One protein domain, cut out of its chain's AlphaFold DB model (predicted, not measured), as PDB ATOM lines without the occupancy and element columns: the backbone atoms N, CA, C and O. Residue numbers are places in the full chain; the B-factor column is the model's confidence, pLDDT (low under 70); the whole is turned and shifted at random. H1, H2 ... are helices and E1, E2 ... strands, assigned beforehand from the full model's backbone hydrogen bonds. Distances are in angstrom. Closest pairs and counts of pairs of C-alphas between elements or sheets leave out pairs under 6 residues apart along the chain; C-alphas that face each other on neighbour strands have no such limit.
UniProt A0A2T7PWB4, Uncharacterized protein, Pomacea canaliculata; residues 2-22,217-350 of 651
ATOM      1  N   TYR A   2     -12.660 -65.822  39.809       47.62
ATOM      2  CA  TYR A   2     -11.754 -65.328  40.869       47.62
ATOM      3  C   TYR A   2     -10.496 -64.605  40.342       47.62
ATOM      4  O   TYR A   2     -10.272 -63.451  40.685       47.62
ATOM      5  N   ILE A   3      -9.744 -65.233  39.425       43.97
ATOM      6  CA  ILE A   3      -8.585 -64.609  38.748       43.97
ATOM      7  C   ILE A   3      -8.998 -63.299  38.063       43.97
ATOM      8  O   ILE A   3      -8.290 -62.307  38.143       43.97
ATOM      9  N   TRP A   4     -10.193 -63.270  37.466       44.88
ATOM     10  CA  TRP A   4     -10.730 -62.081  36.809       44.88
ATOM     11  C   TRP A   4     -11.079 -60.959  37.789       44.88
ATOM     12  O   TRP A   4     -10.780 -59.809  37.507       44.88
ATOM     13  N   ASN A   5     -11.663 -61.262  38.949       49.44
ATOM     14  CA  ASN A   5     -11.933 -60.243  39.967       49.44
ATOM     15  C   ASN A   5     -10.634 -59.662  40.540       49.44
ATOM     16  O   ASN A   5     -10.568 -58.456  40.772       49.44
ATOM     17  N   LEU A   6      -9.595 -60.491  40.687       52.53
ATOM     18  CA  LEU A   6      -8.258 -60.047  41.080       52.53
ATOM     19  C   LEU A   6      -7.639 -59.132  40.006       52.53
ATOM     20  O   LEU A   6      -7.183 -58.036  40.315       52.53
ATOM     21  N   SER A   7      -7.697 -59.539  38.732       49.12
ATOM     22  CA  SER A   7      -7.197 -58.743  37.604       49.12
ATOM     23  C   SER A   7      -8.000 -57.460  37.389       49.12
ATOM     24  O   SER A   7      -7.410 -56.429  37.112       49.12
ATOM     25  N   LYS A   8      -9.327 -57.482  37.548       54.03
ATOM     26  CA  LYS A   8     -10.201 -56.310  37.402       54.03
ATOM     27  C   LYS A   8      -9.934 -55.280  38.491       54.03
ATOM     28  O   LYS A   8      -9.809 -54.103  38.172       54.03
ATOM     29  N   GLY A   9      -9.856 -55.715  39.751       62.50
ATOM     30  CA  GLY A   9      -9.509 -54.835  40.865       62.50
ATOM     31  C   GLY A   9      -8.157 -54.175  40.627       62.50
ATOM     32  O   GLY A   9      -8.047 -52.962  40.728       62.50
ATOM     33  N   GLU A  10      -7.170 -54.954  40.187       59.91
ATOM     34  CA  GLU A  10      -5.831 -54.450  39.899       59.91
ATOM     35  C   GLU A  10      -5.783 -53.534  38.665       59.91
ATOM     36  O   GLU A  10      -5.085 -52.530  38.687       59.91
ATOM     37  N   VAL A  11      -6.546 -53.819  37.608       57.72
ATOM     38  CA  VAL A  11      -6.620 -52.982  36.400       57.72
ATOM     39  C   VAL A  11      -7.339 -51.663  36.685       57.72
ATOM     40  O   VAL A  11      -6.814 -50.618  36.327       57.72
ATOM     41  N   VAL A  12      -8.492 -51.674  37.365       63.28
ATOM     42  CA  VAL A  12      -9.222 -50.444  37.736       63.28
ATOM     43  C   VAL A  12      -8.409 -49.602  38.711       63.28
ATOM     44  O   VAL A  12      -8.278 -48.400  38.501       63.28
ATOM     45  N   ARG A  13      -7.811 -50.236  39.727       66.25
ATOM     46  CA  ARG A  13      -6.894 -49.576  40.658       66.25
ATOM     47  C   ARG A  13      -5.728 -48.944  39.905       66.25
ATOM     48  O   ARG A  13      -5.448 -47.774  40.105       66.25
ATOM     49  N   ARG A  14      -5.120 -49.668  38.959       66.12
ATOM     50  CA  ARG A  14      -4.085 -49.118  38.074       66.12
ATOM     51  C   ARG A  14      -4.607 -47.975  37.211       66.12
ATOM     52  O   ARG A  14      -3.905 -46.997  37.078       66.12
ATOM     53  N   PHE A  15      -5.807 -48.025  36.646       69.06
ATOM     54  CA  PHE A  15      -6.324 -46.909  35.845       69.06
ATOM     55  C   PHE A  15      -6.591 -45.654  36.678       69.06
ATOM     56  O   PHE A  15      -6.216 -44.564  36.259       69.06
ATOM     57  N   GLN A  16      -7.200 -45.803  37.855       72.81
ATOM     58  CA  GLN A  16      -7.513 -44.677  38.738       72.81
ATOM     59  C   GLN A  16      -6.264 -44.098  39.412       72.81
ATOM     60  O   GLN A  16      -6.183 -42.890  39.593       72.81
ATOM     61  N   GLU A  17      -5.285 -44.935  39.764       73.19
ATOM     62  CA  GLU A  17      -4.043 -44.487  40.407       73.19
ATOM     63  C   GLU A  17      -2.966 -44.043  39.406       73.19
ATOM     64  O   GLU A  17      -2.060 -43.303  39.783       73.19
ATOM     65  N   ASN A  18      -3.038 -44.487  38.144       77.75
ATOM     66  CA  ASN A  18      -2.018 -44.194  37.134       77.75
ATOM     67  C   ASN A  18      -2.450 -43.132  36.119       77.75
ATOM     68  O   ASN A  18      -1.659 -42.833  35.234       77.75
ATOM     69  N   ILE A  19      -3.664 -42.583  36.188       82.44
ATOM     70  CA  ILE A  19      -4.002 -41.352  35.466       82.44
ATOM     71  C   ILE A  19      -4.051 -40.242  36.503       82.44
ATOM     72  O   ILE A  19      -4.965 -40.177  37.319       82.44
ATOM     73  N   ILE A  20      -3.028 -39.397  36.489       83.00
ATOM     74  CA  ILE A  20      -2.876 -38.319  37.458       83.00
ATOM     75  C   ILE A  20      -3.219 -37.033  36.739       83.00
ATOM     76  O   ILE A  20      -2.408 -36.490  35.992       83.00
ATOM     77  N   GLU A  21      -4.443 -36.578  36.962       86.44
ATOM     78  CA  GLU A  21      -4.875 -35.267  36.514       86.44
ATOM     79  C   GLU A  21      -4.433 -34.227  37.539       86.44
ATOM     80  O   GLU A  21      -4.790 -34.268  38.721       86.44
ATOM     81  N   VAL A  22      -3.586 -33.319  37.079       83.94
ATOM     82  CA  VAL A  22      -3.155 -32.152  37.827       83.94
ATOM     83  C   VAL A  22      -3.789 -30.969  37.128       83.94
ATOM     84  O   VAL A  22      -3.284 -30.508  36.106       83.94
ATOM     85  N   SER A 217       2.345 -21.274  42.815       86.56
ATOM     86  CA  SER A 217       2.205 -22.470  43.636       86.56
ATOM     87  C   SER A 217       3.084 -23.591  43.097       86.56
ATOM     88  O   SER A 217       3.110 -23.876  41.903       86.56
ATOM     89  N   GLN A 218       3.831 -24.240  43.989       88.56
ATOM     90  CA  GLN A 218       4.532 -25.467  43.642       88.56
ATOM     91  C   GLN A 218       3.632 -26.649  43.993       88.56
ATOM     92  O   GLN A 218       3.306 -26.882  45.158       88.56
ATOM     93  N   MET A 219       3.223 -27.399  42.979       89.62
ATOM     94  CA  MET A 219       2.418 -28.598  43.146       89.62
ATOM     95  C   MET A 219       3.330 -29.816  43.143       89.62
ATOM     96  O   MET A 219       3.921 -30.141  42.122       89.62
ATOM     97  N   THR A 220       3.413 -30.533  44.260       89.75
ATOM     98  CA  THR A 220       4.119 -31.822  44.299       89.75
ATOM     99  C   THR A 220       3.129 -32.969  44.112       89.75
ATOM    100  O   THR A 220       2.070 -33.018  44.754       89.75
ATOM    101  N   ARG A 221       3.451 -33.907  43.220       91.62
ATOM    102  CA  ARG A 221       2.654 -35.112  42.961       91.62
ATOM    103  C   ARG A 221       3.536 -36.346  42.975       91.62
ATOM    104  O   ARG A 221       4.553 -36.398  42.297       91.62
ATOM    105  N   GLN A 222       3.126 -37.346  43.748       89.44
ATOM    106  CA  GLN A 222       3.768 -38.654  43.762       89.44
ATOM    107  C   GLN A 222       3.035 -39.605  42.818       89.44
ATOM    108  O   GLN A 222       1.809 -39.692  42.855       89.44
ATOM    109  N   ALA A 223       3.781 -40.323  41.986       88.19
ATOM    110  CA  ALA A 223       3.223 -41.086  40.883       88.19
ATOM    111  C   ALA A 223       4.066 -42.320  40.537       88.19
ATOM    112  O   ALA A 223       5.295 -42.220  40.509       88.19
ATOM    113  N   PRO A 224       3.459 -43.484  40.248       84.38
ATOM    114  CA  PRO A 224       4.225 -44.658  39.854       84.38
ATOM    115  C   PRO A 224       4.798 -44.545  38.436       84.38
ATOM    116  O   PRO A 224       4.202 -43.885  37.581       84.38
ATOM    117  N   PRO A 225       5.909 -45.244  38.149       80.81
ATOM    118  CA  PRO A 225       6.442 -45.325  36.795       80.81
ATOM    119  C   PRO A 225       5.427 -45.954  35.835       80.81
ATOM    120  O   PRO A 225       4.722 -46.901  36.183       80.81
ATOM    121  N   GLY A 226       5.348 -45.415  34.621       77.94
ATOM    122  CA  GLY A 226       4.390 -45.810  33.588       77.94
ATOM    123  C   GLY A 226       2.994 -45.197  33.728       77.94
ATOM    124  O   GLY A 226       2.137 -45.479  32.887       77.94
ATOM    125  N   ALA A 227       2.754 -44.360  34.746       85.94
ATOM    126  CA  ALA A 227       1.531 -43.568  34.853       85.94
ATOM    127  C   ALA A 227       1.446 -42.477  33.780       85.94
ATOM    128  O   ALA A 227       2.457 -41.985  33.290       85.94
ATOM    129  N   ILE A 228       0.225 -42.097  33.418       86.56
ATOM    130  CA  ILE A 228      -0.081 -40.962  32.558       86.56
ATOM    131  C   ILE A 228      -0.349 -39.756  33.458       86.56
ATOM    132  O   ILE A 228      -1.355 -39.691  34.162       86.56
ATOM    133  N   LEU A 229       0.555 -38.791  33.413       88.62
ATOM    134  CA  LEU A 229       0.353 -37.453  33.929       88.62
ATOM    135  C   LEU A 229      -0.423 -36.635  32.895       88.62
ATOM    136  O   LEU A 229      -0.001 -36.523  31.743       88.62
ATOM    137  N   VAL A 230      -1.535 -36.050  33.326       89.31
ATOM    138  CA  VAL A 230      -2.268 -35.027  32.585       89.31
ATOM    139  C   VAL A 230      -2.091 -33.728  33.350       89.31
ATOM    140  O   VAL A 230      -2.746 -33.510  34.365       89.31
ATOM    141  N   PHE A 231      -1.164 -32.892  32.893       89.81
ATOM    142  CA  PHE A 231      -0.966 -31.568  33.463       89.81
ATOM    143  C   PHE A 231      -1.744 -30.560  32.630       89.81
ATOM    144  O   PHE A 231      -1.422 -30.315  31.466       89.81
ATOM    145  N   LYS A 232      -2.823 -30.048  33.214       89.50
ATOM    146  CA  LYS A 232      -3.697 -29.084  32.569       89.50
ATOM    147  C   LYS A 232      -3.281 -27.696  33.003       89.50
ATOM    148  O   LYS A 232      -3.215 -27.429  34.198       89.50
ATOM    149  N   THR A 233      -3.048 -26.837  32.026       88.62
ATOM    150  CA  THR A 233      -2.704 -25.446  32.273       88.62
ATOM    151  C   THR A 233      -3.571 -24.482  31.517       88.62
ATOM    152  O   THR A 233      -4.219 -24.826  30.528       88.62
ATOM    153  N   SER A 234      -3.630 -23.260  32.023       88.25
ATOM    154  CA  SER A 234      -4.475 -22.225  31.465       88.25
ATOM    155  C   SER A 234      -3.731 -20.902  31.359       88.25
ATOM    156  O   SER A 234      -3.003 -20.495  32.255       88.25
ATOM    157  N   TYR A 235      -3.908 -20.194  30.251       88.88
ATOM    158  CA  TYR A 235      -3.344 -18.858  30.099       88.88
ATOM    159  C   TYR A 235      -4.393 -17.913  29.535       88.88
ATOM    160  O   TYR A 235      -4.994 -18.173  28.487       88.88
ATOM    161  N   TRP A 236      -4.638 -16.820  30.259       88.25
ATOM    162  CA  TRP A 236      -5.672 -15.864  29.888       88.25
ATOM    163  C   TRP A 236      -5.113 -14.736  29.016       88.25
ATOM    164  O   TRP A 236      -4.245 -13.966  29.440       88.25
ATOM    165  N   HIS A 237      -5.646 -14.610  27.798       88.19
ATOM    166  CA  HIS A 237      -5.244 -13.596  26.830       88.19
ATOM    167  C   HIS A 237      -6.432 -13.047  26.040       88.19
ATOM    168  O   HIS A 237      -7.372 -13.754  25.695       88.19
ATOM    169  N   LEU A 238      -6.348 -11.776  25.658       84.19
ATOM    170  CA  LEU A 238      -7.379 -11.105  24.862       84.19
ATOM    171  C   LEU A 238      -7.046 -11.004  23.376       84.19
ATOM    172  O   LEU A 238      -7.675 -10.218  22.670       84.19
ATOM    173  N   SER A 239      -6.042 -11.744  22.890       77.62
ATOM    174  CA  SER A 239      -5.796 -11.761  21.447       77.62
ATOM    175  C   SER A 239      -6.953 -12.410  20.689       77.62
ATOM    176  O   SER A 239      -7.442 -13.460  21.097       77.62
ATOM    177  N   GLU A 240      -7.348 -11.796  19.573       68.38
ATOM    178  CA  GLU A 240      -8.371 -12.312  18.653       68.38
ATOM    179  C   GLU A 240      -7.889 -13.556  17.888       68.38
ATOM    180  O   GLU A 240      -8.704 -14.331  17.390       68.38
ATOM    181  N   SER A 241      -6.569 -13.759  17.795       68.75
ATOM    182  CA  SER A 241      -5.972 -14.932  17.161       68.75
ATOM    183  C   SER A 241      -5.402 -15.889  18.202       68.75
ATOM    184  O   SER A 241      -4.499 -15.540  18.965       68.75
ATOM    185  N   ASN A 242      -5.866 -17.140  18.176       66.25
ATOM    186  CA  ASN A 242      -5.305 -18.229  18.984       66.25
ATOM    187  C   ASN A 242      -3.835 -18.545  18.643       66.25
ATOM    188  O   ASN A 242      -3.159 -19.212  19.437       66.25
ATOM    189  N   ASP A 243      -3.340 -18.063  17.498       72.62
ATOM    190  CA  ASP A 243      -1.956 -18.237  17.041       72.62
ATOM    191  C   ASP A 243      -0.975 -17.264  17.715       72.62
ATOM    192  O   ASP A 243       0.239 -17.402  17.565       72.62
ATOM    193  N   ASP A 244      -1.473 -16.283  18.474       81.56
ATOM    194  CA  ASP A 244      -0.626 -15.283  19.130       81.56
ATOM    195  C   ASP A 244      -0.036 -15.754  20.461       81.56
ATOM    196  O   ASP A 244       0.790 -15.053  21.040       81.56
ATOM    197  N   VAL A 245      -0.422 -16.930  20.951       85.62
ATOM    198  CA  VAL A 245       0.202 -17.553  22.121       85.62
ATOM    199  C   VAL A 245       0.651 -18.952  21.736       85.62
ATOM    200  O   VAL A 245      -0.175 -19.849  21.556       85.62
ATOM    201  N   SER A 246       1.958 -19.152  21.612       88.19
ATOM    202  CA  SER A 246       2.552 -20.486  21.593       88.19
ATOM    203  C   SER A 246       2.986 -20.874  22.998       88.19
ATOM    204  O   SER A 246       3.249 -20.024  23.843       88.19
ATOM    205  N   GLU A 247       3.037 -22.168  23.255       89.75
ATOM    206  CA  GLU A 247       3.416 -22.718  24.548       89.75
ATOM    207  C   GLU A 247       4.624 -23.628  24.350       89.75
ATOM    208  O   GLU A 247       4.676 -24.406  23.394       89.75
ATOM    209  N   GLU A 248       5.581 -23.526  25.259       91.94
ATOM    210  CA  GLU A 248       6.714 -24.425  25.370       91.94
ATOM    211  C   GLU A 248       6.685 -25.097  26.744       91.94
ATOM    212  O   GLU A 248       6.617 -24.442  27.785       91.94
ATOM    213  N   TYR A 249       6.731 -26.427  26.733       91.38
ATOM    214  CA  TYR A 249       6.750 -27.245  27.937       91.38
ATOM    215  C   TYR A 249       8.150 -27.784  28.194       91.38
ATOM    216  O   TYR A 249       8.821 -28.260  27.271       91.38
ATOM    217  N   PHE A 250       8.588 -27.715  29.446       91.75
ATOM    218  CA  PHE A 250       9.912 -28.138  29.870       91.75
ATOM    219  C   PHE A 250       9.791 -29.151  30.993       91.75
ATOM    220  O   PHE A 250       9.006 -28.982  31.927       91.75
ATOM    221  N   ILE A 251      10.624 -30.185  30.919       91.00
ATOM    222  CA  ILE A 251      10.834 -31.111  32.026       91.00
ATOM    223  C   ILE A 251      12.317 -31.104  32.358       91.00
ATOM    224  O   ILE A 251      13.147 -31.367  31.488       91.00
ATOM    225  N   ASN A 252      12.650 -30.792  33.608       90.00
ATOM    226  CA  ASN A 252      14.022 -30.643  34.087       90.00
ATOM    227  C   ASN A 252      14.846 -29.710  33.183       90.00
ATOM    228  O   ASN A 252      15.923 -30.083  32.720       90.00
ATOM    229  N   GLU A 253      14.293 -28.531  32.877       89.88
ATOM    230  CA  GLU A 253      14.898 -27.503  32.007       89.88
ATOM    231  C   GLU A 253      15.106 -27.928  30.539       89.88
ATOM    232  O   GLU A 253      15.644 -27.169  29.734       89.88
ATOM    233  N   GLN A 254      14.653 -29.121  30.144       89.31
ATOM    234  CA  GLN A 254      14.725 -29.589  28.763       89.31
ATOM    235  C   GLN A 254      13.375 -29.411  28.078       89.31
ATOM    236  O   GLN A 254      12.365 -29.951  28.530       89.31
ATOM    237  N   SER A 255      13.371 -28.681  26.959       88.62
ATOM    238  CA  SER A 255      12.178 -28.514  26.128       88.62
ATOM    239  C   SER A 255      11.695 -29.878  25.651       88.62
ATOM    240  O   SER A 255      12.419 -30.636  24.992       88.62
ATOM    241  N   THR A 256      10.453 -30.208  25.974       79.44
ATOM    242  CA  THR A 256       9.832 -31.434  25.506       79.44
ATOM    243  C   THR A 256       9.191 -31.172  24.157       79.44
ATOM    244  O   THR A 256       7.980 -30.991  24.042       79.44
ATOM    245  N   GLN A 257       9.990 -31.204  23.094       67.62
ATOM    246  CA  GLN A 257       9.431 -31.418  21.763       67.62
ATOM    247  C   GLN A 257       8.907 -32.859  21.698       67.62
ATOM    248  O   GLN A 257       9.628 -33.776  21.326       67.62
ATOM    249  N   MET A 258       7.678 -33.062  22.187       54.78
ATOM    250  CA  MET A 258       6.813 -34.239  22.033       54.78
ATOM    251  C   MET A 258       7.567 -35.569  21.781       54.78
ATOM    252  O   MET A 258       7.477 -36.151  20.699       54.78
ATOM    253  N   GLY A 259       8.344 -36.063  22.760       53.38
ATOM    254  CA  GLY A 259       9.062 -37.340  22.594       53.38
ATOM    255  C   GLY A 259      10.286 -37.612  23.475       53.38
ATOM    256  O   GLY A 259      11.177 -38.334  23.034       53.38
ATOM    257  N   THR A 260      10.375 -37.070  24.694       53.00
ATOM    258  CA  THR A 260      11.580 -37.224  25.538       53.00
ATOM    259  C   THR A 260      11.879 -38.670  25.964       53.00
ATOM    260  O   THR A 260      13.054 -39.029  26.107       53.00
ATOM    261  N   CYS A 261      10.873 -39.544  26.084       57.06
ATOM    262  CA  CYS A 261      11.105 -40.989  26.175       57.06
ATOM    263  C   CYS A 261      11.344 -41.521  24.735       57.06
ATOM    264  O   CYS A 261      10.463 -41.459  23.877       57.06
ATOM    265  N   ASN A 262      12.573 -41.971  24.431       44.25
ATOM    266  CA  ASN A 262      12.999 -42.385  23.084       44.25
ATOM    267  C   ASN A 262      12.079 -43.491  22.526       44.25
ATOM    268  O   ASN A 262      12.080 -44.608  23.044       44.25
ATOM    269  N   ARG A 263      11.378 -43.179  21.421       52.50
ATOM    270  CA  ARG A 263      10.153 -43.819  20.879       52.50
ATOM    271  C   ARG A 263       8.923 -43.432  21.694       52.50
ATOM    272  O   ARG A 263       8.889 -43.719  22.880       52.50
ATOM    273  N   ARG A 264       7.912 -42.863  21.011       51.38
ATOM    274  CA  ARG A 264       6.681 -42.201  21.520       51.38
ATOM    275  C   ARG A 264       5.955 -42.845  22.721       51.38
ATOM    276  O   ARG A 264       5.028 -42.230  23.222       51.38
ATOM    277  N   LEU A 265       6.311 -44.059  23.139       54.75
ATOM    278  CA  LEU A 265       5.568 -44.916  24.057       54.75
ATOM    279  C   LEU A 265       6.457 -45.827  24.943       54.75
ATOM    280  O   LEU A 265       5.916 -46.641  25.687       54.75
ATOM    281  N   ASN A 266       7.795 -45.747  24.870       54.28
ATOM    282  CA  ASN A 266       8.670 -46.572  25.720       54.28
ATOM    283  C   ASN A 266       8.603 -46.095  27.184       54.28
ATOM    284  O   ASN A 266       8.757 -44.903  27.450       54.28
ATOM    285  N   GLY A 267       8.383 -47.025  28.118       58.59
ATOM    286  CA  GLY A 267       8.160 -46.758  29.546       58.59
ATOM    287  C   GLY A 267       6.689 -46.628  29.964       58.59
ATOM    288  O   GLY A 267       6.399 -46.678  31.157       58.59
ATOM    289  N   CYS A 268       5.759 -46.515  29.014       69.88
ATOM    290  CA  CYS A 268       4.327 -46.496  29.306       69.88
ATOM    291  C   CYS A 268       3.751 -47.884  29.339       69.88
ATOM    292  O   CYS A 268       4.164 -48.748  28.569       69.88
ATOM    293  N   SER A 269       2.689 -48.037  30.123       72.19
ATOM    294  CA  SER A 269       1.868 -49.217  29.974       72.19
ATOM    295  C   SER A 269       1.241 -49.271  28.581       72.19
ATOM    296  O   SER A 269       0.355 -48.480  28.273       72.19
ATOM    297  N   VAL A 270       1.652 -50.234  27.757       72.81
ATOM    298  CA  VAL A 270       0.933 -50.733  26.576       72.81
ATOM    299  C   VAL A 270      -0.571 -50.860  26.838       72.81
ATOM    300  O   VAL A 270      -1.356 -50.491  25.970       72.81
ATOM    301  N   PHE A 271      -1.009 -51.320  28.015       70.50
ATOM    302  CA  PHE A 271      -2.438 -51.372  28.355       70.50
ATOM    303  C   PHE A 271      -3.067 -49.987  28.549       70.50
ATOM    304  O   PHE A 271      -4.150 -49.755  28.011       70.50
ATOM    305  N   LEU A 272      -2.410 -49.066  29.268       73.31
ATOM    306  CA  LEU A 272      -2.884 -47.677  29.389       73.31
ATOM    307  C   LEU A 272      -2.888 -46.971  28.034       73.31
ATOM    308  O   LEU A 272      -3.791 -46.193  27.766       73.31
ATOM    309  N   LEU A 273      -1.921 -47.269  27.168       72.06
ATOM    310  CA  LEU A 273      -1.832 -46.709  25.826       72.06
ATOM    311  C   LEU A 273      -2.893 -47.262  24.890       72.06
ATOM    312  O   LEU A 273      -3.502 -46.490  24.166       72.06
ATOM    313  N   LEU A 274      -3.141 -48.572  24.914       71.44
ATOM    314  CA  LEU A 274      -4.257 -49.168  24.187       71.44
ATOM    315  C   LEU A 274      -5.568 -48.569  24.683       71.44
ATOM    316  O   LEU A 274      -6.373 -48.134  23.874       71.44
ATOM    317  N   TYR A 275      -5.761 -48.484  25.998       70.62
ATOM    318  CA  TYR A 275      -6.934 -47.836  26.574       70.62
ATOM    319  C   TYR A 275      -7.057 -46.374  26.146       70.62
ATOM    320  O   TYR A 275      -8.133 -45.961  25.734       70.62
ATOM    321  N   TRP A 276      -5.971 -45.601  26.195       70.31
ATOM    322  CA  TRP A 276      -5.968 -44.206  25.776       70.31
ATOM    323  C   TRP A 276      -6.276 -44.079  24.285       70.31
ATOM    324  O   TRP A 276      -7.129 -43.279  23.923       70.31
ATOM    325  N   PHE A 277      -5.677 -44.917  23.438       68.12
ATOM    326  CA  PHE A 277      -5.924 -44.964  21.997       68.12
ATOM    327  C   PHE A 277      -7.382 -45.322  21.681       68.12
ATOM    328  O   PHE A 277      -8.041 -44.609  20.930       68.12
ATOM    329  N   TYR A 278      -7.921 -46.369  22.314       62.94
ATOM    330  CA  TYR A 278      -9.322 -46.766  22.150       62.94
ATOM    331  C   TYR A 278     -10.290 -45.715  22.703       62.94
ATOM    332  O   TYR A 278     -11.312 -45.447  22.083       62.94
ATOM    333  N   SER A 279      -9.979 -45.096  23.843       62.78
ATOM    334  CA  SER A 279     -10.796 -44.028  24.432       62.78
ATOM    335  C   SER A 279     -10.793 -42.771  23.554       62.78
ATOM    336  O   SER A 279     -11.842 -42.170  23.328       62.78
ATOM    337  N   TYR A 280      -9.631 -42.419  22.995       61.62
ATOM    338  CA  TYR A 280      -9.454 -41.265  22.118       61.62
ATOM    339  C   TYR A 280     -10.154 -41.443  20.762       61.62
ATOM    340  O   TYR A 280     -10.844 -40.529  20.318       61.62
ATOM    341  N   GLU A 281     -10.031 -42.608  20.112       51.69
ATOM    342  CA  GLU A 281     -10.677 -42.853  18.811       51.69
ATOM    343  C   GLU A 281     -12.190 -43.106  18.909       51.69
ATOM    344  O   GLU A 281     -12.918 -42.728  17.993       51.69
ATOM    345  N   TYR A 282     -12.687 -43.745  19.979       50.84
ATOM    346  CA  TYR A 282     -14.048 -44.305  19.978       50.84
ATOM    347  C   TYR A 282     -15.098 -43.555  20.810       50.84
ATOM    348  O   TYR A 282     -16.242 -43.995  20.822       50.84
ATOM    349  N   THR A 283     -14.813 -42.412  21.446       44.78
ATOM    350  CA  THR A 283     -15.804 -41.495  22.089       44.78
ATOM    351  C   THR A 283     -16.765 -42.076  23.155       44.78
ATOM    352  O   THR A 283     -17.560 -41.328  23.721       44.78
ATOM    353  N   ILE A 284     -16.729 -43.380  23.468       42.06
ATOM    354  CA  ILE A 284     -17.707 -44.056  24.354       42.06
ATOM    355  C   ILE A 284     -17.479 -43.746  25.846       42.06
ATOM    356  O   ILE A 284     -18.399 -43.868  26.652       42.06
ATOM    357  N   PHE A 285     -16.291 -43.273  26.218       40.22
ATOM    358  CA  PHE A 285     -16.083 -42.529  27.459       40.22
ATOM    359  C   PHE A 285     -15.808 -41.078  27.069       40.22
ATOM    360  O   PHE A 285     -15.107 -40.880  26.073       40.22
ATOM    361  N   PRO A 286     -16.373 -40.078  27.780       33.78
ATOM    362  CA  PRO A 286     -16.174 -38.684  27.418       33.78
ATOM    363  C   PRO A 286     -14.666 -38.465  27.323       33.78
ATOM    364  O   PRO A 286     -13.945 -38.790  28.272       33.78
ATOM    365  N   PRO A 287     -14.162 -38.038  26.160       38.03
ATOM    366  CA  PRO A 287     -12.740 -37.926  25.981       38.03
ATOM    367  C   PRO A 287     -12.263 -36.875  26.984       38.03
ATOM    368  O   PRO A 287     -12.652 -35.712  26.920       38.03
ATOM    369  N   PHE A 288     -11.357 -37.274  27.877       43.22
ATOM    370  CA  PHE A 288     -10.497 -36.344  28.621       43.22
ATOM    371  C   PHE A 288      -9.631 -35.485  27.675       43.22
ATOM    372  O   PHE A 288      -8.881 -34.625  28.117       43.22
ATOM    373  N   VAL A 289      -9.753 -35.707  26.361       39.69
ATOM    374  CA  VAL A 289      -9.259 -34.854  25.284       39.69
ATOM    375  C   VAL A 289     -10.364 -34.666  24.241       39.69
ATOM    376  O   VAL A 289     -10.193 -34.921  23.054       39.69
ATOM    377  N   GLN A 290     -11.554 -34.238  24.655       33.69
ATOM    378  CA  GLN A 290     -12.220 -33.275  23.799       33.69
ATOM    379  C   GLN A 290     -11.428 -31.991  24.021       33.69
ATOM    380  O   GLN A 290     -11.403 -31.462  25.131       33.69
ATOM    381  N   ASN A 291     -10.846 -31.449  22.950       37.59
ATOM    382  CA  ASN A 291     -10.875 -30.004  22.759       37.59
ATOM    383  C   ASN A 291     -12.362 -29.608  22.772       37.59
ATOM    384  O   ASN A 291     -12.960 -29.281  21.749       37.59
ATOM    385  N   TYR A 292     -13.004 -29.688  23.936       37.34
ATOM    386  CA  TYR A 292     -14.104 -28.826  24.240       37.34
ATOM    387  C   TYR A 292     -13.420 -27.467  24.248       37.34
ATOM    388  O   TYR A 292     -12.964 -26.972  25.272       37.34
ATOM    389  N   GLN A 293     -13.448 -26.814  23.089       39.97
ATOM    390  CA  GLN A 293     -13.994 -25.473  23.096       39.97
ATOM    391  C   GLN A 293     -15.379 -25.597  23.734       39.97
ATOM    392  O   GLN A 293     -16.406 -25.722  23.066       39.97
ATOM    393  N   LEU A 294     -15.390 -25.709  25.063       41.69
ATOM    394  CA  LEU A 294     -16.554 -25.579  25.895       41.69
ATOM    395  C   LEU A 294     -16.899 -24.120  25.657       41.69
ATOM    396  O   LEU A 294     -16.386 -23.234  26.330       41.69
ATOM    397  N   LYS A 295     -17.736 -23.883  24.643       38.47
ATOM    398  CA  LYS A 295     -18.294 -22.587  24.229       38.47
ATOM    399  C   LYS A 295     -18.987 -21.826  25.376       38.47
ATOM    400  O   LYS A 295     -19.598 -20.791  25.142       38.47
ATOM    401  N   ALA A 296     -18.943 -22.362  26.594       42.38
ATOM    402  CA  ALA A 296     -19.407 -21.754  27.823       42.38
ATOM    403  C   ALA A 296     -18.356 -20.844  28.485       42.38
ATOM    404  O   ALA A 296     -18.749 -19.976  29.256       42.38
ATOM    405  N   PHE A 297     -17.060 -20.987  28.181       49.97
ATOM    406  CA  PHE A 297     -16.064 -19.988  28.567       49.97
ATOM    407  C   PHE A 297     -15.796 -19.080  27.361       49.97
ATOM    408  O   PHE A 297     -15.544 -19.604  26.276       49.97
ATOM    409  N   PRO A 298     -15.893 -17.742  27.497       52.91
ATOM    410  CA  PRO A 298     -15.591 -16.834  26.392       52.91
ATOM    411  C   PRO A 298     -14.178 -17.140  25.882       52.91
ATOM    412  O   PRO A 298     -13.308 -17.395  26.711       52.91
ATOM    413  N   ASP A 299     -13.989 -17.131  24.555       59.12
ATOM    414  CA  ASP A 299     -12.835 -17.580  23.735       59.12
ATOM    415  C   ASP A 299     -11.441 -16.981  24.087       59.12
ATOM    416  O   ASP A 299     -10.659 -16.618  23.216       59.12
ATOM    417  N   ARG A 300     -11.129 -16.795  25.369       72.94
ATOM    418  CA  ARG A 300     -10.097 -15.888  25.901       72.94
ATOM    419  C   ARG A 300      -9.179 -16.557  26.928       72.94
ATOM    420  O   ARG A 300      -8.200 -15.963  27.367       72.94
ATOM    421  N   ALA A 301      -9.484 -17.793  27.323       79.06
ATOM    422  CA  ALA A 301      -8.579 -18.646  28.083       79.06
ATOM    423  C   ALA A 301      -8.118 -19.788  27.178       79.06
ATOM    424  O   ALA A 301      -8.940 -20.579  26.709       79.06
ATOM    425  N   LYS A 302      -6.811 -19.886  26.941       80.94
ATOM    426  CA  LYS A 302      -6.236 -21.025  26.232       80.94
ATOM    427  C   LYS A 302      -5.908 -22.097  27.258       80.94
ATOM    428  O   LYS A 302      -5.089 -21.865  28.144       80.94
ATOM    429  N   ILE A 303      -6.592 -23.233  27.166       83.88
ATOM    430  CA  ILE A 303      -6.361 -24.387  28.036       83.88
ATOM    431  C   ILE A 303      -5.498 -25.379  27.267       83.88
ATOM    432  O   ILE A 303      -5.834 -25.771  26.149       83.88
ATOM    433  N   HIS A 304      -4.386 -25.764  27.871       84.56
ATOM    434  CA  HIS A 304      -3.436 -26.712  27.329       84.56
ATOM    435  C   HIS A 304      -3.424 -27.973  28.187       84.56
ATOM    436  O   HIS A 304      -3.512 -27.914  29.412       84.56
ATOM    437  N   HIS A 305      -3.350 -29.127  27.531       86.69
ATOM    438  CA  HIS A 305      -3.288 -30.423  28.194       86.69
ATOM    439  C   HIS A 305      -1.976 -31.106  27.821       86.69
ATOM    440  O   HIS A 305      -1.782 -31.535  26.681       86.69
ATOM    441  N   HIS A 306      -1.076 -31.218  28.794       86.12
ATOM    442  CA  HIS A 306       0.201 -31.904  28.643       86.12
ATOM    443  C   HIS A 306       0.059 -33.342  29.108       86.12
ATOM    444  O   HIS A 306      -0.110 -33.619  30.296       86.12
ATOM    445  N   HIS A 307       0.130 -34.267  28.155       86.25
ATOM    446  CA  HIS A 307       0.044 -35.697  28.422       86.25
ATOM    447  C   HIS A 307       1.441 -36.301  28.411       86.25
ATOM    448  O   HIS A 307       2.061 -36.447  27.355       86.25
ATOM    449  N   HIS A 308       1.922 -36.685  29.588       84.94
ATOM    450  CA  HIS A 308       3.226 -37.307  29.742       84.94
ATOM    451  C   HIS A 308       3.093 -38.652  30.404       84.94
ATOM    452  O   HIS A 308       2.403 -38.841  31.394       84.94
ATOM    453  N   CYS A 309       3.815 -39.598  29.849       86.75
ATOM    454  CA  CYS A 309       3.986 -40.877  30.470       86.75
ATOM    455  C   CYS A 309       5.210 -40.832  31.372       86.75
ATOM    456  O   CYS A 309       6.281 -40.411  30.934       86.75
ATOM    457  N   LEU A 310       5.040 -41.247  32.621       86.69
ATOM    458  CA  LEU A 310       6.062 -41.121  33.638       86.69
ATOM    459  C   LEU A 310       7.162 -42.168  33.447       86.69
ATOM    460  O   LEU A 310       7.022 -43.327  33.827       86.69
ATOM    461  N   CYS A 311       8.266 -41.742  32.841       83.94
ATOM    462  CA  CYS A 311       9.517 -42.470  32.688       83.94
ATOM    463  C   CYS A 311      10.644 -41.769  33.478       83.94
ATOM    464  O   CYS A 311      10.454 -40.691  34.039       83.94
ATOM    465  N   GLU A 312      11.847 -42.351  33.509       80.94
ATOM    466  CA  GLU A 312      13.005 -41.786  34.236       80.94
ATOM    467  C   GLU A 312      13.319 -40.321  33.876       80.94
ATOM    468  O   GLU A 312      13.861 -39.590  34.690       80.94
ATOM    469  N   LYS A 313      12.979 -39.881  32.657       84.88
ATOM    470  CA  LYS A 313      13.266 -38.524  32.169       84.88
ATOM    471  C   LYS A 313      12.167 -37.517  32.469       84.88
ATOM    472  O   LYS A 313      12.396 -36.319  32.332       84.88
ATOM    473  N   THR A 314      10.972 -38.000  32.792       87.00
ATOM    474  CA  THR A 314       9.798 -37.154  33.013       87.00
ATOM    475  C   THR A 314       9.484 -36.983  34.493       87.00
ATOM    476  O   THR A 314       8.509 -36.326  34.807       87.00
ATOM    477  N   TYR A 315      10.240 -37.607  35.397       88.62
ATOM    478  CA  TYR A 315      10.204 -37.249  36.811       88.62
ATOM    479  C   TYR A 315      11.001 -35.970  37.033       88.62
ATOM    480  O   TYR A 315      12.074 -35.804  36.454       88.62
ATOM    481  N   GLY A 316      10.503 -35.097  37.903       90.12
ATOM    482  CA  GLY A 316      11.179 -33.870  38.295       90.12
ATOM    483  C   GLY A 316      10.347 -32.625  38.105       90.12
ATOM    484  O   GLY A 316       9.160 -32.627  38.411       90.12
ATOM    485  N   HIS A 317      11.004 -31.543  37.699       92.62
ATOM    486  CA  HIS A 317      10.396 -30.219  37.624       92.62
ATOM    487  C   HIS A 317       9.790 -29.993  36.242       92.62
ATOM    488  O   HIS A 317      10.488 -30.065  35.232       92.62
ATOM    489  N   HIS A 318       8.489 -29.743  36.208       93.38
ATOM    490  CA  HIS A 318       7.717 -29.442  35.017       93.38
ATOM    491  C   HIS A 318       7.354 -27.962  35.045       93.38
ATOM    492  O   HIS A 318       6.670 -27.507  35.964       93.38
ATOM    493  N   SER A 319       7.792 -27.236  34.022       93.25
ATOM    494  CA  SER A 319       7.547 -25.803  33.866       93.25
ATOM    495  C   SER A 319       6.998 -25.494  32.481       93.25
ATOM    496  O   SER A 319       7.261 -26.206  31.507       93.25
ATOM    497  N   ILE A 320       6.201 -24.432  32.402       92.31
ATOM    498  CA  ILE A 320       5.533 -23.998  31.176       92.31
ATOM    499  C   ILE A 320       5.886 -22.551  30.886       92.31
ATOM    500  O   ILE A 320       5.937 -21.706  31.779       92.31
ATOM    501  N   TYR A 321       6.105 -22.284  29.607       91.94
ATOM    502  CA  TYR A 321       6.477 -20.987  29.087       91.94
ATOM    503  C   TYR A 321       5.490 -20.634  27.987       91.94
ATOM    504  O   TYR A 321       5.334 -21.365  27.011       91.94
ATOM    505  N   TYR A 322       4.834 -19.494  28.126       91.25
ATOM    506  CA  TYR A 322       3.987 -18.941  27.085       91.25
ATOM    507  C   TYR A 322       4.783 -17.912  26.296       91.25
ATOM    508  O   TYR A 322       5.243 -16.902  26.825       91.25
ATOM    509  N   LEU A 323       4.933 -18.164  25.005       91.62
ATOM    510  CA  LEU A 323       5.478 -17.227  24.042       91.62
ATOM    511  C   LEU A 323       4.315 -16.471  23.414       91.62
ATOM    512  O   LEU A 323       3.613 -16.968  22.532       91.62
ATOM    513  N   ARG A 324       4.110 -15.244  23.880       89.50
ATOM    514  CA  ARG A 324       3.041 -14.378  23.408       89.50
ATOM    515  C   ARG A 324       3.553 -13.390  22.374       89.50
ATOM    516  O   ARG A 324       4.371 -12.521  22.667       89.50
ATOM    517  N   ARG A 325       2.998 -13.443  21.174       88.38
ATOM    518  CA  ARG A 325       3.150 -12.413  20.157       88.38
ATOM    519  C   ARG A 325       2.174 -11.275  20.445       88.38
ATOM    520  O   ARG A 325       0.972 -11.478  20.546       88.38
ATOM    521  N   PHE A 326       2.675 -10.050  20.561       85.50
ATOM    522  CA  PHE A 326       1.821  -8.872  20.722       85.50
ATOM    523  C   PHE A 326       2.282  -7.723  19.827       85.50
ATOM    524  O   PHE A 326       3.472  -7.559  19.548       85.50
ATOM    525  N   TYR A 327       1.337  -6.913  19.347       81.75
ATOM    526  CA  TYR A 327       1.656  -5.752  18.521       81.75
ATOM    527  C   TYR A 327       2.055  -4.560  19.396       81.75
ATOM    528  O   TYR A 327       1.227  -3.949  20.075       81.75
ATOM    529  N   ASN A 328       3.333  -4.183  19.358       82.50
ATOM    530  CA  ASN A 328       3.805  -2.984  20.031       82.50
ATOM    531  C   ASN A 328       3.457  -1.752  19.184       82.50
ATOM    532  O   ASN A 328       4.190  -1.393  18.260       82.50
ATOM    533  N   SER A 329       2.357  -1.073  19.521       76.88
ATOM    534  CA  SER A 329       1.862   0.095  18.777       76.88
ATOM    535  C   SER A 329       2.868   1.248  18.694       76.88
ATOM    536  O   SER A 329       2.926   1.937  17.676       76.88
ATOM    537  N   ARG A 330       3.721   1.429  19.715       81.50
ATOM    538  CA  ARG A 330       4.773   2.460  19.711       81.50
ATOM    539  C   ARG A 330       5.866   2.150  18.696       81.50
ATOM    540  O   ARG A 330       6.337   3.049  18.010       81.50
ATOM    541  N   LYS A 331       6.268   0.881  18.606       88.69
ATOM    542  CA  LYS A 331       7.316   0.420  17.682       88.69
ATOM    543  C   LYS A 331       6.766  -0.008  16.316       88.69
ATOM    544  O   LYS A 331       7.553  -0.323  15.430       88.69
ATOM    545  N   LYS A 332       5.438  -0.039  16.157       88.44
ATOM    546  CA  LYS A 332       4.708  -0.517  14.972       88.44
ATOM    547  C   LYS A 332       5.142  -1.911  14.489       88.44
ATOM    548  O   LYS A 332       5.100  -2.189  13.294       88.44
ATOM    549  N   LYS A 333       5.560  -2.791  15.404       90.88
ATOM    550  CA  LYS A 333       6.017  -4.155  15.098       90.88
ATOM    551  C   LYS A 333       5.489  -5.152  16.122       90.88
ATOM    552  O   LYS A 333       5.215  -4.775  17.261       90.88
ATOM    553  N   TYR A 334       5.383  -6.413  15.719       85.56
ATOM    554  CA  TYR A 334       5.117  -7.504  16.651       85.56
ATOM    555  C   TYR A 334       6.374  -7.817  17.464       85.56
ATOM    556  O   TYR A 334       7.472  -7.875  16.910       85.56
ATOM    557  N   GLU A 335       6.208  -7.999  18.769       90.25
ATOM    558  CA  GLU A 335       7.251  -8.456  19.686       90.25
ATOM    559  C   GLU A 335       6.791  -9.763  20.342       90.25
ATOM    560  O   GLU A 335       5.589  -9.988  20.503       90.25
ATOM    561  N   LEU A 336       7.747 -10.629  20.667       91.38
ATOM    562  CA  LEU A 336       7.511 -11.832  21.459       91.38
ATOM    563  C   LEU A 336       7.766 -11.490  22.926       91.38
ATOM    564  O   LEU A 336       8.771 -10.857  23.255       91.38
ATOM    565  N   LEU A 337       6.830 -11.874  23.781       90.38
ATOM    566  CA  LEU A 337       6.934 -11.801  25.224       90.38
ATOM    567  C   LEU A 337       6.954 -13.223  25.764       90.38
ATOM    568  O   LEU A 337       6.015 -13.981  25.536       90.38
ATOM    569  N   GLU A 338       8.010 -13.551  26.488       91.06
ATOM    570  CA  GLU A 338       8.105 -14.802  27.227       91.06
ATOM    571  C   GLU A 338       7.441 -14.593  28.586       91.06
ATOM    572  O   GLU A 338       7.796 -13.674  29.331       91.06
ATOM    573  N   VAL A 339       6.438 -15.411  28.881       89.12
ATOM    574  CA  VAL A 339       5.689 -15.383  30.132       89.12
ATOM    575  C   VAL A 339       5.830 -16.742  30.787       89.12
ATOM    576  O   VAL A 339       5.390 -17.755  30.248       89.12
ATOM    577  N   TYR A 340       6.456 -16.761  31.955       88.31
ATOM    578  CA  TYR A 340       6.591 -17.971  32.751       88.31
ATOM    579  C   TYR A 340       5.248 -18.291  33.386       88.31
ATOM    580  O   TYR A 340       4.650 -17.423  34.033       88.31
ATOM    581  N   HIS A 341       4.792 -19.529  33.223       88.44
ATOM    582  CA  HIS A 341       3.710 -20.011  34.053       88.44
ATOM    583  C   HIS A 341       4.209 -20.045  35.503       88.44
ATOM    584  O   HIS A 341       5.271 -20.607  35.765       88.44
ATOM    585  N   PRO A 342       3.510 -19.400  36.441       84.19
ATOM    586  CA  PRO A 342       4.008 -19.275  37.801       84.19
ATOM    587  C   PRO A 342       3.764 -20.524  38.644       84.19
ATOM    588  O   PRO A 342       4.414 -20.659  39.675       84.19
ATOM    589  N   ASP A 343       2.855 -21.421  38.250       87.81
ATOM    590  CA  ASP A 343       2.801 -22.722  38.908       87.81
ATOM    591  C   ASP A 343       3.806 -23.680  38.288       87.81
ATOM    592  O   ASP A 343       3.813 -23.896  37.071       87.81
ATOM    593  N   ASP A 344       4.570 -24.307  39.172       88.25
ATOM    594  CA  ASP A 344       5.506 -25.371  38.861       88.25
ATOM    595  C   ASP A 344       4.941 -26.700  39.359       88.25
ATOM    596  O   ASP A 344       4.429 -26.803  40.479       88.25
ATOM    597  N   LEU A 345       5.087 -27.750  38.558       93.06
ATOM    598  CA  LEU A 345       4.699 -29.100  38.947       93.06
ATOM    599  C   LEU A 345       5.953 -29.938  39.204       93.06
ATOM    600  O   LEU A 345       6.777 -30.131  38.320       93.06
ATOM    601  N   VAL A 346       6.094 -30.474  40.414       91.94
ATOM    602  CA  VAL A 346       7.154 -31.417  40.771       91.94
ATOM    603  C   VAL A 346       6.566 -32.817  40.843       91.94
ATOM    604  O   VAL A 346       5.777 -33.131  41.738       91.94
ATOM    605  N   VAL A 347       6.954 -33.680  39.909       91.69
ATOM    606  CA  VAL A 347       6.512 -35.076  39.887       91.69
ATOM    607  C   VAL A 347       7.601 -35.965  40.454       91.69
ATOM    608  O   VAL A 347       8.720 -36.012  39.946       91.69
ATOM    609  N   LEU A 348       7.255 -36.702  41.503       89.31
ATOM    610  CA  LEU A 348       8.138 -37.625  42.203       89.31
ATOM    611  C   LEU A 348       7.608 -39.060  42.081       89.31
ATOM    612  O   LEU A 348       6.399 -39.266  41.962       89.31
ATOM    613  N   PRO A 349       8.473 -40.081  42.127       85.12
ATOM    614  CA  PRO A 349       8.031 -41.460  42.301       85.12
ATOM    615  C   PRO A 349       7.339 -41.636  43.662       85.12
ATOM    616  O   PRO A 349       7.644 -40.915  44.614       85.12
ATOM    617  N   ARG A 350       6.410 -42.596  43.786       83.69
ATOM    618  CA  ARG A 350       5.778 -42.876  45.089       83.69
ATOM    619  C   ARG A 350       6.815 -43.365  46.087       83.69
ATOM    620  O   ARG A 350       7.696 -44.154  45.747       83.69
TER     621      ARG A 350
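What this domain is: This is residues 2 to 22 and 217 to 350 of the 651 residues of an uncharacterized protein of Pomacea canaliculata (UniProt A0A2T7PWB4). A small sheet of E1, E3 and E5 lies partly face to face with a larger, strongly twisted sheet of E2, E4, E6, E7 and E8, as a sandwich whose length is drawn out at both ends. At one end H1 sticks out with its residues 2 to 10, and H2 makes a loose corner with it where Phe 15 of H1 comes near Leu 272 of H2; at the far end is the turn of the hairpin E6 and E7. The printed part has 155 residues with two named helices and eight named strands, in the order H1 E1 E2 E3 E4 H2 E5 E6 E7 E8, of mixed class. The small sheet is mixed, in the order E1 E3 E5. The whole is only just loose, close to compact, with a radius of gyration of the C-alphas of 18.3 A and spans of 72 by 34 by 30 A.

How they stand to each other: Begin at H1, residues 2 to 18, which runs by a tight link into E1, residues 19 to 22. E1 is parallel to E3, residues 228 to 236, at 24 degrees; look at N 20 and O 228, 2.9 A apart. E3 is antiparallel to E5, residues 301 to 309, with N 231 and O 306 at 2.9 A. H1 is only just on this sheet, with 5 pairs of C-alphas within 10 A, and only grazes it with residues 15 to 18. H2, residues 270 to 282, only grazes it with residues 272 to 276. H1 and H2 are close but not clearly touching, the closest C-alphas being those of Phe 15 and Leu 272, 7.4 A apart, and about perpendicular at 75 degrees. In both helices every O i to N i+4 pair is within hydrogen-bond range. In the branched sheet, E6, residues 316 to 328, has E4, residues 245 to 251, on one side, and E7, residues 333 to 340, and E8, residues 344 to 349, on the other side. All three are antiparallel to E6: find N 248 and O 321 at 2.8 A, N 324 and O 337 at 2.8 A, and N 318 and O 345 at 2.7 A. E2, residues 218 to 223, is parallel to E8, with N 221 and O 346 at 2.9 A.

Where its parts are: Find C-alpha 2 at (-11.754, -65.328, 40.869); from there H1 runs 23.6 A. E3 spans 25.9 A, H2 17.6 A and E5 25.6 A. E6, 36.6 A, begins at (11.179, -33.870, 38.295), and E8 ends at C-alpha 349, (8.031, -41.460, 42.301).

The domain as a whole: The C-alphas farthest apart, of Tyr 2 and Arg 330, are 72.9 A apart. Residues 23 to 216 are not printed; C-alphas 22 and 217 are 12.5 A apart across the cut. The links E4 to H2 and H2 to E5 are long. Confidence is under 70 at residues 2 to 15, 240 to 242, 257 to 268 and 277 to 299.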